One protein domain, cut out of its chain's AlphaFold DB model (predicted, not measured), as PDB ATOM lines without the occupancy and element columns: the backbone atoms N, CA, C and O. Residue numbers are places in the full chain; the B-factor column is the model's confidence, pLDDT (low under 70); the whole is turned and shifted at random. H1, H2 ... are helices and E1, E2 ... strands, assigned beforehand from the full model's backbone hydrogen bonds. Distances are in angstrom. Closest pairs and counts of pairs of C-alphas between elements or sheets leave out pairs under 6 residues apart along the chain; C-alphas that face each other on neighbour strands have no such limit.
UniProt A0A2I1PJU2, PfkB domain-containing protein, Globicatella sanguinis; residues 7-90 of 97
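Overview. This is residues 7 to 90 of the 97 residues of the protein "PfkB domain-containing protein" of Globicatella sanguinis (UniProt A0A2I1PJU2). A narrow two-stranded ribbon, the hairpin of E1 and E2, packs along one side of a middle helix, H2; H1 lies on H2 as the other half of a helical hairpin, and H3 crosses H2 about perpendicular on a further side. The ribbon is carried on past the hairpin by a short antiparallel pairing of residues 7 to 8 with residues 26 to 27 of E3. The printed part has 84 residues, with three named strands and then three named helices in the order E1 E2 E3 H1 H2 H3; the sheet is E1 - E2, antiparallel, and the class is mixed, helices and strands. The whole is compact, with a radius of gyration of the C-alphas of 12.2 A, and elongated, spanning 37 by 24 by 23 A.

Along the chain. E1 is residues 11 to 14, 9.9 A long, beginning at C-alpha 11 at (125.445, 94.003, 88.153). E2 is residues 19 to 22, 10.0 A long. E3, residues 26 to 28, is 6.4 A long and pairs with no named strand. H2, the longest helix, is residues 55 to 69 and measures 21.1 A, from C-alpha 55 at (129.123, 97.222, 79.199). H1 is residues 37 to 50, 20.0 A. H3 is residues 81 to 89, 12.6 A, ending at C-alpha 89 at (126.269, 113.587, 84.876).

Arrangement. E1 and E2 are antiparallel at 157 degrees; N 12 and O 21 are 2.8 A apart and N 14 and O 19 are 2.9 A apart, within hydrogen-bond range. The closest C-alphas of E2 and H2 are those of Phe 21 and Gln 56, 5.9 A; those of E1 and H2 are Tyr 12 and Val 59, 6.2 A. For E3 and H2 they are Ile 28 and Val 67, 7.3 A. H1 and H2 touch, closest at the C-alphas of Gly 44 and Ala 62, 4.0 A, and run opposite ways at a shallow tilt of 33 degrees, only just short of steep. H2 and H3 touch, closest at the C-alphas of Ser 65 and Val 84, 5.9 A, and are about perpendicular at 78 degrees. H1 and H3 are apart; E1 and H1 are only just apart, with closest C-alphas at 8.1 A. In H1, H2 and H3 every O i to N i+4 pair is within hydrogen-bond range.

Size, cuts and confidence. The two C-alphas farthest apart are those of Thr 17 and Phe 73, 37.3 A. The printed part has no cut. The link from H2 to H3, 11 residues, is long; those from E1 to E2, E2 to E3 and H1 to H2 are tight, and that from E3 to H1 is short. The mean pLDDT of the printed part is 93.6, and no printed residue is under 70.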
ATOM      1  N   GLN A   7     121.047 101.560  99.760       90.12
ATOM      2  CA  GLN A   7     122.206 101.452  98.882       90.12
ATOM      3  C   GLN A   7     121.876 100.481  97.758       90.12
ATOM      4  O   GLN A   7     121.500  99.342  98.028       90.12
ATOM      5  N   LEU A   8     122.035 100.928  96.516       91.88
ATOM      6  CA  LEU A   8     121.815 100.108  95.332       91.88
ATOM      7  C   LEU A   8     123.086 100.024  94.486       91.88
ATOM      8  O   LEU A   8     123.811 101.010  94.318       91.88
ATOM      9  N   THR A   9     123.326  98.832  93.947       95.81
ATOM     10  CA  THR A   9     124.387  98.534  92.984       95.81
ATOM     11  C   THR A   9     123.830  97.560  91.955       95.81
ATOM     12  O   THR A   9     123.272  96.527  92.325       95.81
ATOM     13  N   GLY A  10     123.974  97.903  90.677       97.06
ATOM     14  CA  GLY A  10     123.609  97.049  89.554       97.06
ATOM     15  C   GLY A  10     124.776  96.159  89.156       97.06
ATOM     16  O   GLY A  10     125.930  96.579  89.247       97.06
ATOM     17  N   PHE A  11     124.473  94.946  88.699       98.06
ATOM     18  CA  PHE A  11     125.445  94.003  88.153       98.06
ATOM     19  C   PHE A  11     124.992  93.535  86.769       98.06
ATOM     20  O   PHE A  11     123.815  93.235  86.556       98.06
ATOM     21  N   TYR A  12     125.933  93.458  85.837       98.12
ATOM     22  CA  TYR A  12     125.741  92.926  84.495       98.12
ATOM     23  C   TYR A  12     126.831  91.890  84.216       98.12
ATOM     24  O   TYR A  12     128.019  92.189  84.332       98.12
ATOM     25  N   TYR A  13     126.427  90.664  83.890       97.75
ATOM     26  CA  TYR A  13     127.343  89.605  83.483       97.75
ATOM     27  C   TYR A  13     127.315  89.467  81.966       97.75
ATOM     28  O   TYR A  13     126.272  89.170  81.386       97.75
ATOM     29  N   ASP A  14     128.472  89.662  81.350       95.94
ATOM     30  CA  ASP A  14     128.678  89.428  79.931       95.94
ATOM     31  C   ASP A  14     129.207  88.002  79.732       95.94
ATOM     32  O   ASP A  14     130.317  87.664  80.156       95.94
ATOM     33  N   SER A  15     128.399  87.156  79.091       94.81
ATOM     34  CA  SER A  15     128.735  85.755  78.835       94.81
ATOM     35  C   SER A  15     129.825  85.566  77.782       94.81
ATOM     36  O   SER A  15     130.514  84.545  77.816       94.81
ATOM     37  N   GLU A  16     129.994  86.515  76.860       93.94
ATOM     38  CA  GLU A  16     130.997  86.421  75.796       93.94
ATOM     39  C   GLU A  16     132.391  86.664  76.366       93.94
ATOM     40  O   GLU A  16     133.309  85.865  76.172       93.94
ATOM     41  N   THR A  17     132.537  87.733  77.151       95.81
ATOM     42  CA  THR A  17     133.815  88.078  77.790       95.81
ATOM     43  C   THR A  17     134.027  87.386  79.136       95.81
ATOM     44  O   THR A  17     135.140  87.407  79.667       95.81
ATOM     45  N   LYS A  18     132.984  86.754  79.694       97.00
ATOM     46  CA  LYS A  18     132.940  86.163  81.045       97.00
ATOM     47  C   LYS A  18     133.251  87.171  82.154       97.00
ATOM     48  O   LYS A  18     133.783  86.798  83.203       97.00
ATOM     49  N   ARG A  19     132.938  88.450  81.936       97.75
ATOM     50  CA  ARG A  19     133.208  89.540  82.883       97.75
ATOM     51  C   ARG A  19     131.936  89.985  83.588       97.75
ATOM     52  O   ARG A  19     130.852  89.984  83.015       97.75
ATOM     53  N   VAL A  20     132.099  90.412  84.837       98.00
ATOM     54  CA  VAL A  20     131.058  91.106  85.600       98.00
ATOM     55  C   VAL A  20     131.380  92.593  85.600       98.00
ATOM     56  O   VAL A  20     132.480  92.996  85.982       98.00
ATOM     57  N   PHE A  21     130.406  93.395  85.200       98.19
ATOM     58  CA  PHE A  21     130.402  94.845  85.318       98.19
ATOM     59  C   PHE A  21     129.447  95.231  86.438       98.19
ATOM     60  O   PHE A  21     128.425  94.572  86.651       98.19
ATOM     61  N   HIS A  22     129.776  96.285  87.172       97.62
ATOM     62  CA  HIS A  22     128.918  96.782  88.234       97.62
ATOM     63  C   HIS A  22     128.880  98.302  88.220       97.62
ATOM     64  O   HIS A  22     129.879  98.954  87.911       97.62
ATOM     65  N   SER A  23     127.723  98.865  88.550       96.69
ATOM     66  CA  SER A  23     127.565 100.312  88.638       96.69
ATOM     67  C   SER A  23     128.328 100.879  89.836       96.69
ATOM     68  O   SER A  23     128.730 100.158  90.766       96.69
ATOM     69  N   LYS A  24     128.420 102.207  89.897       93.00
ATOM     70  CA  LYS A  24     128.684 102.904  91.159       93.00
ATOM     71  C   LYS A  24     127.615 102.549  92.195       93.00
ATOM     72  O   LYS A  24     126.493 102.144  91.879       93.00
ATOM     73  N   LYS A  25     127.966 102.709  93.470       92.19
ATOM     74  CA  LYS A  25     127.003 102.597  94.565       92.19
ATOM     75  C   LYS A  25     126.164 103.872  94.623       92.19
ATOM     76  O   LYS A  25     126.711 104.955  94.820       92.19
ATOM     77  N   HIS A  26     124.849 103.730  94.509       89.25
ATOM     78  CA  HIS A  26     123.906 104.835  94.649       89.25
ATOM     79  C   HIS A  26     123.271 104.807  96.033       89.25
ATOM     80  O   HIS A  26     122.760 103.775  96.469       89.25
ATOM     81  N   GLN A  27     123.306 105.947  96.722       86.88
ATOM     82  CA  GLN A  27     122.558 106.151  97.957       86.88
ATOM     83  C   GLN A  27     121.245 106.859  97.637       86.88
ATOM     84  O   GLN A  27     121.254 107.921  97.017       86.88
ATOM     85  N   ILE A  28     120.130 106.284  98.084       85.62
ATOM     86  CA  ILE A  28     118.803 106.887  97.961       85.62
ATOM     87  C   ILE A  28     118.311 107.221  99.363       85.62
ATOM     88  O   ILE A  28     118.045 106.326 100.166       85.62
ATOM     89  N   GLN A  29     118.218 108.517  99.656       81.25
ATOM     90  CA  GLN A  29     117.741 109.010 100.952       81.25
ATOM     91  C   GLN A  29     116.210 109.009 101.041       81.25
ATOM     92  O   GLN A  29     115.655 108.817 102.120       81.25
ATOM     93  N   TYR A  30     115.536 109.192  99.902       81.75
ATOM     94  CA  TYR A  30     114.082 109.282  99.808       81.75
ATOM     95  C   TYR A  30     113.567 108.300  98.759       81.75
ATOM     96  O   TYR A  30     113.668 108.548  97.559       81.75
ATOM     97  N   VAL A  31     113.033 107.173  99.225       86.50
ATOM     98  CA  VAL A  31     112.339 106.197  98.379       86.50
ATOM     99  C   VAL A  31     110.844 106.474  98.463       86.50
ATOM    100  O   VAL A  31     110.267 106.430  99.547       86.50
ATOM    101  N   VAL A  32     110.239 106.766  97.316       89.44
ATOM    102  CA  VAL A  32     108.796 106.986  97.164       89.44
ATOM    103  C   VAL A  32     108.085 105.651  96.952       89.44
ATOM    104  O   VAL A  32     107.132 105.342  97.660       89.44
ATOM    105  N   ASP A  33     108.580 104.840  96.018       87.62
ATOM    106  CA  ASP A  33     108.038 103.522  95.685       87.62
ATOM    107  C   ASP A  33     109.161 102.639  95.124       87.62
ATOM    108  O   ASP A  33     110.062 103.135  94.458       87.62
ATOM    109  N   ARG A  34     109.136 101.334  95.391       89.38
ATOM    110  CA  ARG A  34     110.130 100.368  94.885       89.38
ATOM    111  C   ARG A  34     109.591  99.505  93.749       89.38
ATOM    112  O   ARG A  34     110.381  98.852  93.067       89.38
ATOM    113  N   VAL A  35     108.273  99.460  93.575       93.56
ATOM    114  CA  VAL A  35     107.624  98.662  92.531       93.56
ATOM    115  C   VAL A  35     108.102  99.164  91.161       93.56
ATOM    116  O   VAL A  35     108.302 100.368  90.970       93.56
ATOM    117  N   GLY A  36     108.430  98.232  90.266       93.19
ATOM    118  CA  GLY A  36     108.938  98.524  88.922       93.19
ATOM    119  C   GLY A  36     110.406  98.935  88.821       93.19
ATOM    120  O   GLY A  36     110.926  99.144  87.726       93.19
ATOM    121  N   ALA A  37     111.136  99.048  89.936       93.31
ATOM    122  CA  ALA A  37     112.547  99.436  89.881       93.31
ATOM    123  C   ALA A  37     113.450  98.367  89.240       93.31
ATOM    124  O   ALA A  37     114.476  98.709  88.645       93.31
ATOM    125  N   GLY A  38     113.075  97.089  89.356       95.75
ATOM    126  CA  GLY A  38     113.738  95.987  88.656       95.75
ATOM    127  C   GLY A  38     113.481  96.032  87.150       95.75
ATOM    128  O   GLY A  38     114.416  95.889  86.367       95.75
ATOM    129  N   ASP A  39     112.247  96.338  86.750       97.06
ATOM    130  CA  ASP A  39     111.872  96.483  85.340       97.06
ATOM    131  C   ASP A  39     112.560  97.692  84.706       97.06
ATOM    132  O   ASP A  39     113.084  97.600  83.599       97.06
ATOM    133  N   ALA A  40     112.671  98.801  85.442       96.44
ATOM    134  CA  ALA A  40     113.447  99.966  85.025       96.44
ATOM    135  C   ALA A  40     114.936  99.636  84.819       96.44
ATOM    136  O   ALA A  40     115.547 100.127  83.868       96.44
ATOM    137  N   TYR A  41     115.519  98.796  85.683       97.75
ATOM    138  CA  TYR A  41     116.891  98.314  85.512       97.75
ATOM    139  C   TYR A  41     117.014  97.447  84.254       97.75
ATOM    140  O   TYR A  41     117.852  97.719  83.397       97.75
ATOM    141  N   ALA A  42     116.149  96.442  84.104       97.81
ATOM    142  CA  ALA A  42     116.159  95.535  82.961       97.81
ATOM    143  C   ALA A  42     115.947  96.276  81.630       97.81
ATOM    144  O   ALA A  42     116.681  96.037  80.672       97.81
ATOM    145  N   ALA A  43     115.014  97.229  81.582       96.94
ATOM    146  CA  ALA A  43     114.787  98.080  80.418       96.94
ATOM    147  C   ALA A  43     116.036  98.903  80.059       96.94
ATOM    148  O   ALA A  43     116.381  99.002  78.885       96.94
ATOM    149  N   GLY A  44     116.754  99.433  81.056       97.38
ATOM    150  CA  GLY A  44     118.016 100.141  80.834       97.38
ATOM    151  C   GLY A  44     119.140  99.244  80.299       97.38
ATOM    152  O   GLY A  44     119.899  99.677  79.433       97.38
ATOM    153  N   ILE A  45     119.220  97.985  80.750       98.25
ATOM    154  CA  ILE A  45     120.143  96.984  80.186       98.25
ATOM    155  C   ILE A  45     119.796  96.723  78.716       98.25
ATOM    156  O   ILE A  45     120.675  96.794  77.859       98.25
ATOM    157  N   ILE A  46     118.521  96.462  78.413       97.62
ATOM    158  CA  ILE A  46     118.049  96.173  77.050       97.62
ATOM    159  C   ILE A  46     118.314  97.360  76.114       97.62
ATOM    160  O   ILE A  46     118.852  97.160  75.025       97.62
ATOM    161  N   ASP A  47     118.012  98.590  76.542       96.69
ATOM    162  CA  ASP A  47     118.315  99.808  75.776       96.69
ATOM    163  C   ASP A  47     119.814  99.929  75.477       96.69
ATOM    164  O   ASP A  47     120.207 100.213  74.344       96.69
ATOM    165  N   GLY A  48     120.662  99.658  76.473       96.69
ATOM    166  CA  GLY A  48     122.113  99.673  76.312       96.69
ATOM    167  C   GLY A  48     122.618  98.636  75.308       96.69
ATOM    168  O   GLY A  48     123.475  98.974  74.490       96.69
ATOM    169  N   ILE A  49     122.070  97.414  75.332       96.75
ATOM    170  CA  ILE A  49     122.405  96.350  74.369       96.75
ATOM    171  C   ILE A  49     122.011  96.785  72.953       96.75
ATOM    172  O   ILE A  49     122.839  96.724  72.045       96.75
ATOM    173  N   ILE A  50     120.776  97.267  72.766       97.38
ATOM    174  CA  ILE A  50     120.250  97.700  71.458       97.38
ATOM    175  C   ILE A  50     121.073  98.860  70.884       97.38
ATOM    176  O   ILE A  50     121.310  98.916  69.681       97.38
ATOM    177  N   LYS A  51     121.528  99.784  71.735       96.56
ATOM    178  CA  LYS A  51     122.349 100.938  71.337       96.56
ATOM    179  C   LYS A  51     123.849 100.641  71.274       96.56
ATOM    180  O   LYS A  51     124.622 101.569  71.054       96.56
ATOM    181  N   HIS A  52     124.267  99.392  71.481       95.69
ATOM    182  CA  HIS A  52     125.676  98.985  71.494       95.69
ATOM    183  C   HIS A  52     126.551  99.824  72.446       95.69
ATOM    184  O   HIS A  52     127.688 100.171  72.122       95.69
ATOM    185  N   ARG A  53     126.018 100.179  73.624       96.00
ATOM    186  CA  ARG A  53     126.801 100.862  74.666       96.00
ATOM    187  C   ARG A  53     127.896  99.931  75.181       96.00
ATOM    188  O   ARG A  53     127.710  98.715  75.229       96.00
ATOM    189  N   ASP A  54     129.015 100.497  75.630       96.56
ATOM    190  CA  ASP A  54     130.000  99.696  76.350       96.56
ATOM    191  C   ASP A  54     129.373  99.112  77.639       96.56
ATOM    192  O   ASP A  54     128.528  99.771  78.262       96.56
ATOM    193  N   PRO A  55     129.765  97.896  78.068       97.19
ATOM    194  CA  PRO A  55     129.123  97.222  79.199       97.19
ATOM    195  C   PRO A  55     129.145  98.008  80.516       97.19
ATOM    196  O   PRO A  55     128.235  97.857  81.335       97.19
ATOM    197  N   GLN A  56     130.156  98.861  80.732       97.38
ATOM    198  CA  GLN A  56     130.227  99.683  81.937       97.38
ATOM    199  C   GLN A  56     129.205 100.824  81.873       97.38
ATOM    200  O   GLN A  56     128.407 100.984  82.792       97.38
ATOM    201  N   SER A  57     129.163 101.595  80.787       96.25
ATOM    202  CA  SER A  57     128.167 102.664  80.623       96.25
ATOM    203  C   SER A  57     126.737 102.127  80.631       96.25
ATOM    204  O   SER A  57     125.829 102.786  81.136       96.25
ATOM    205  N   LEU A  58     126.541 100.920  80.106       96.81
ATOM    206  CA  LEU A  58     125.273 100.203  80.133       96.81
ATOM    207  C   LEU A  58     124.799  99.926  81.567       96.81
ATOM    208  O   LEU A  58     123.663 100.268  81.902       96.81
ATOM    209  N   VAL A  59     125.650  99.353  82.431       97.94
ATOM    210  CA  VAL A  59     125.257  99.041  83.818       97.94
ATOM    211  C   VAL A  59     125.034 100.312  84.644       97.94
ATOM    212  O   VAL A  59     124.126 100.356  85.476       97.94
ATOM    213  N   GLU A  60     125.799 101.374  84.379       97.31
ATOM    214  CA  GLU A  60     125.603 102.683  85.017       97.31
ATOM    215  C   GLU A  60     124.264 103.317  84.604       97.31
ATOM    216  O   GLU A  60     123.524 103.805  85.459       97.31
ATOM    217  N   PHE A  61     123.907 103.261  83.317       96.88
ATOM    218  CA  PHE A  61     122.635 103.786  82.808       96.88
ATOM    219  C   PHE A  61     121.423 103.006  83.334       96.88
ATOM    220  O   PHE A  61     120.419 103.595  83.752       96.88
ATOM    221  N   ALA A  62     121.518 101.677  83.366       97.69
ATOM    222  CA  ALA A  62     120.478 100.821  83.926       97.69
ATOM    223  C   ALA A  62     120.260 101.098  85.417       97.69
ATOM    224  O   ALA A  62     119.120 101.245  85.872       97.69
ATOM    225  N   MET A  63     121.346 101.237  86.183       97.00
ATOM    226  CA  MET A  63     121.241 101.571  87.600       97.00
ATOM    227  C   MET A  63     120.662 102.973  87.803       97.00
ATOM    228  O   MET A  63     119.767 103.141  88.627       97.00
ATOM    229  N   ALA A  64     121.085 103.966  87.021       95.19
ATOM    230  CA  ALA A  64     120.515 105.311  87.055       95.19
ATOM    231  C   ALA A  64     118.996 105.311  86.804       95.19
ATOM    232  O   ALA A  64     118.247 105.936  87.556       95.19
ATOM    233  N   SER A  65     118.531 104.544  85.814       95.88
ATOM    234  CA  SER A  65     117.101 104.373  85.513       95.88
ATOM    235  C   SER A  65     116.331 103.786  86.699       95.88
ATOM    236  O   SER A  65     115.267 104.282  87.071       95.88
ATOM    237  N   SER A  66     116.889 102.760  87.341       95.56
ATOM    238  CA  SER A  66     116.296 102.129  88.522       95.56
ATOM    239  C   SER A  66     116.284 103.060  89.741       95.56
ATOM    240  O   SER A  66     115.277 103.139  90.443       95.56
ATOM    241  N   VAL A  67     117.354 103.829  89.973       94.00
ATOM    242  CA  VAL A  67     117.417 104.834  91.051       94.00
ATOM    243  C   VAL A  67     116.345 105.901  90.863       94.00
ATOM    244  O   VAL A  67     115.622 106.210  91.806       94.00
ATOM    245  N   LEU A  68     116.198 106.432  89.651       92.88
ATOM    246  CA  LEU A  68     115.163 107.416  89.346       92.88
ATOM    247  C   LEU A  68     113.761 106.829  89.536       92.88
ATOM    248  O   LEU A  68     112.896 107.480  90.128       92.88
ATOM    249  N   LYS A  69     113.542 105.566  89.151       94.12
ATOM    250  CA  LYS A  69     112.256 104.890  89.358       94.12
ATOM    251  C   LYS A  69     111.849 104.798  90.833       94.12
ATOM    252  O   LYS A  69     110.653 104.845  91.121       94.12
ATOM    253  N   HIS A  70     112.810 104.754  91.761       91.75
ATOM    254  CA  HIS A  70     112.518 104.752  93.198       91.75
ATOM    255  C   HIS A  70     111.878 106.056  93.710       91.75
ATOM    256  O   HIS A  70     111.480 106.140  94.873       91.75
ATOM    257  N   THR A  71     111.814 107.097  92.877       89.81
ATOM    258  CA  THR A  71     111.498 108.476  93.291       89.81
ATOM    259  C   THR A  71     110.148 108.963  92.766       89.81
ATOM    260  O   THR A  71     109.751 110.102  93.010       89.81
ATOM    261  N   ILE A  72     109.419 108.076  92.085       90.12
ATOM    262  CA  ILE A  72     108.083 108.306  91.537       90.12
ATOM    263  C   ILE A  72     107.144 107.164  91.943       90.12
ATOM    264  O   ILE A  72     107.584 106.032  92.137       90.12
ATOM    265  N   PHE A  73     105.852 107.469  92.063       91.06
ATOM    266  CA  PHE A  73     104.813 106.475  92.342       91.06
ATOM    267  C   PHE A  73     104.470 105.639  91.108       91.06
ATOM    268  O   PHE A  73     104.549 106.129  89.981       91.06
ATOM    269  N   GLY A  74     103.989 104.417  91.343       88.38
ATOM    270  CA  GLY A  74     103.511 103.520  90.292       88.38
ATOM    271  C   GLY A  74     104.621 102.636  89.740       88.38
ATOM    272  O   GLY A  74     105.764 102.743  90.156       88.38
ATOM    273  N   ASP A  75     104.280 101.740  88.820       87.25
ATOM    274  CA  ASP A  75     105.180 100.679  88.346       87.25
ATOM    275  C   ASP A  75     106.057 101.117  87.156       87.25
ATOM    276  O   ASP A  75     107.246 100.822  87.075       87.25
ATOM    277  N   ALA A  76     105.504 101.920  86.245       88.12
ATOM    278  CA  ALA A  76     106.214 102.336  85.040       88.12
ATOM    279  C   ALA A  76     107.297 103.395  85.317       88.12
ATOM    280  O   ALA A  76     107.113 104.326  86.103       88.12
ATOM    281  N   ASN A  77     108.422 103.282  84.608       88.44
ATOM    282  CA  ASN A  77     109.447 104.318  84.562       88.44
ATOM    283  C   ASN A  77     109.092 105.364  83.490       88.44
ATOM    284  O   ASN A  77     108.972 105.021  82.317       88.44
ATOM    285  N   TRP A  78     108.926 106.629  83.888       90.88
ATOM    286  CA  TRP A  78     108.560 107.731  82.982       90.88
ATOM    287  C   TRP A  78     109.736 108.623  82.578       90.88
ATOM    288  O   TRP A  78     109.547 109.586  81.836       90.88
ATOM    289  N   PHE A  79     110.945 108.334  83.062       93.19
ATOM    290  CA  PHE A  79     112.126 109.113  82.713       93.19
ATOM    291  C   PHE A  79     112.591 108.790  81.289       93.19
ATOM    292  O   PHE A  79     112.730 107.631  80.902       93.19
ATOM    293  N   THR A  80     112.852 109.837  80.511       93.81
ATOM    294  CA  THR A  80     113.445 109.738  79.170       93.81
ATOM    295  C   THR A  80     114.936 109.405  79.247       93.81
ATOM    296  O   THR A  80     115.582 109.659  80.265       93.81
ATOM    297  N   THR A  81     115.515 108.886  78.157       93.06
ATOM    298  CA  THR A  81     116.963 108.612  78.078       93.06
ATOM    299  C   THR A  81     117.795 109.843  78.454       93.06
ATOM    300  O   THR A  81     118.703 109.723  79.270       93.06
ATOM    301  N   ASP A  82     117.438 111.024  77.945       93.06
ATOM    302  CA  ASP A  82     118.170 112.268  78.216       93.06
ATOM    303  C   ASP A  82     118.140 112.647  79.702       93.06
ATOM    304  O   ASP A  82     119.157 113.062  80.257       93.06
ATOM    305  N   GLN A  83     117.002 112.454  80.377       93.19
ATOM    306  CA  GLN A  83     116.880 112.711  81.817       93.19
ATOM    307  C   GLN A  83     117.730 111.743  82.643       93.19
ATOM    308  O   GLN A  83     118.361 112.157  83.618       93.19
ATOM    309  N   VAL A  84     117.785 110.466  82.252       93.75
ATOM    310  CA  VAL A  84     118.650 109.476  82.909       93.75
ATOM    311  C   VAL A  84     120.123 109.842  82.706       93.75
ATOM    312  O   VAL A  84     120.899 109.839  83.660       93.75
ATOM    313  N   GLU A  85     120.524 110.223  81.494       92.44
ATOM    314  CA  GLU A  85     121.905 110.633  81.208       92.44
ATOM    315  C   GLU A  85     122.289 111.933  81.917       92.44
ATOM    316  O   GLU A  85     123.418 112.078  82.390       92.44
ATOM    317  N   GLN A  86     121.356 112.878  82.029       91.31
ATOM    318  CA  GLN A  86     121.551 114.084  82.823       91.31
ATOM    319  C   GLN A  86     121.761 113.731  84.297       91.31
ATOM    320  O   GLN A  86     122.717 114.219  84.900       91.31
ATOM    321  N   PHE A  87     120.942 112.829  84.850       89.69
ATOM    322  CA  PHE A  87     121.099 112.342  86.219       89.69
ATOM    323  C   PHE A  87     122.473 111.695  86.450       89.69
ATOM    324  O   PHE A  87     123.106 111.958  87.473       89.69
ATOM    325  N   MET A  88     122.981 110.920  85.487       89.38
ATOM    326  CA  MET A  88     124.318 110.312  85.562       89.38
ATOM    327  C   MET A  88     125.457 111.341  85.583       89.38
ATOM    328  O   MET A  88     126.509 111.075  86.169       89.38
ATOM    329  N   LYS A  89     125.274 112.500  84.934       86.50
ATOM    330  CA  LYS A  89     126.269 113.587  84.876       86.50
ATOM    331  C   LYS A  89     126.292 114.426  86.153       86.50
ATOM    332  O   LYS A  89     127.344 114.945  86.518       86.50
ATOM    333  N   THR A  90     125.161 114.563  86.840       76.88
ATOM    334  CA  THR A  90     125.111 115.189  88.166       76.88
ATOM    335  C   THR A  90     125.826 114.309  89.185       76.88
ATOM    336  O   THR A  90     125.366 113.221  89.521       76.88
TER     337      THR A  90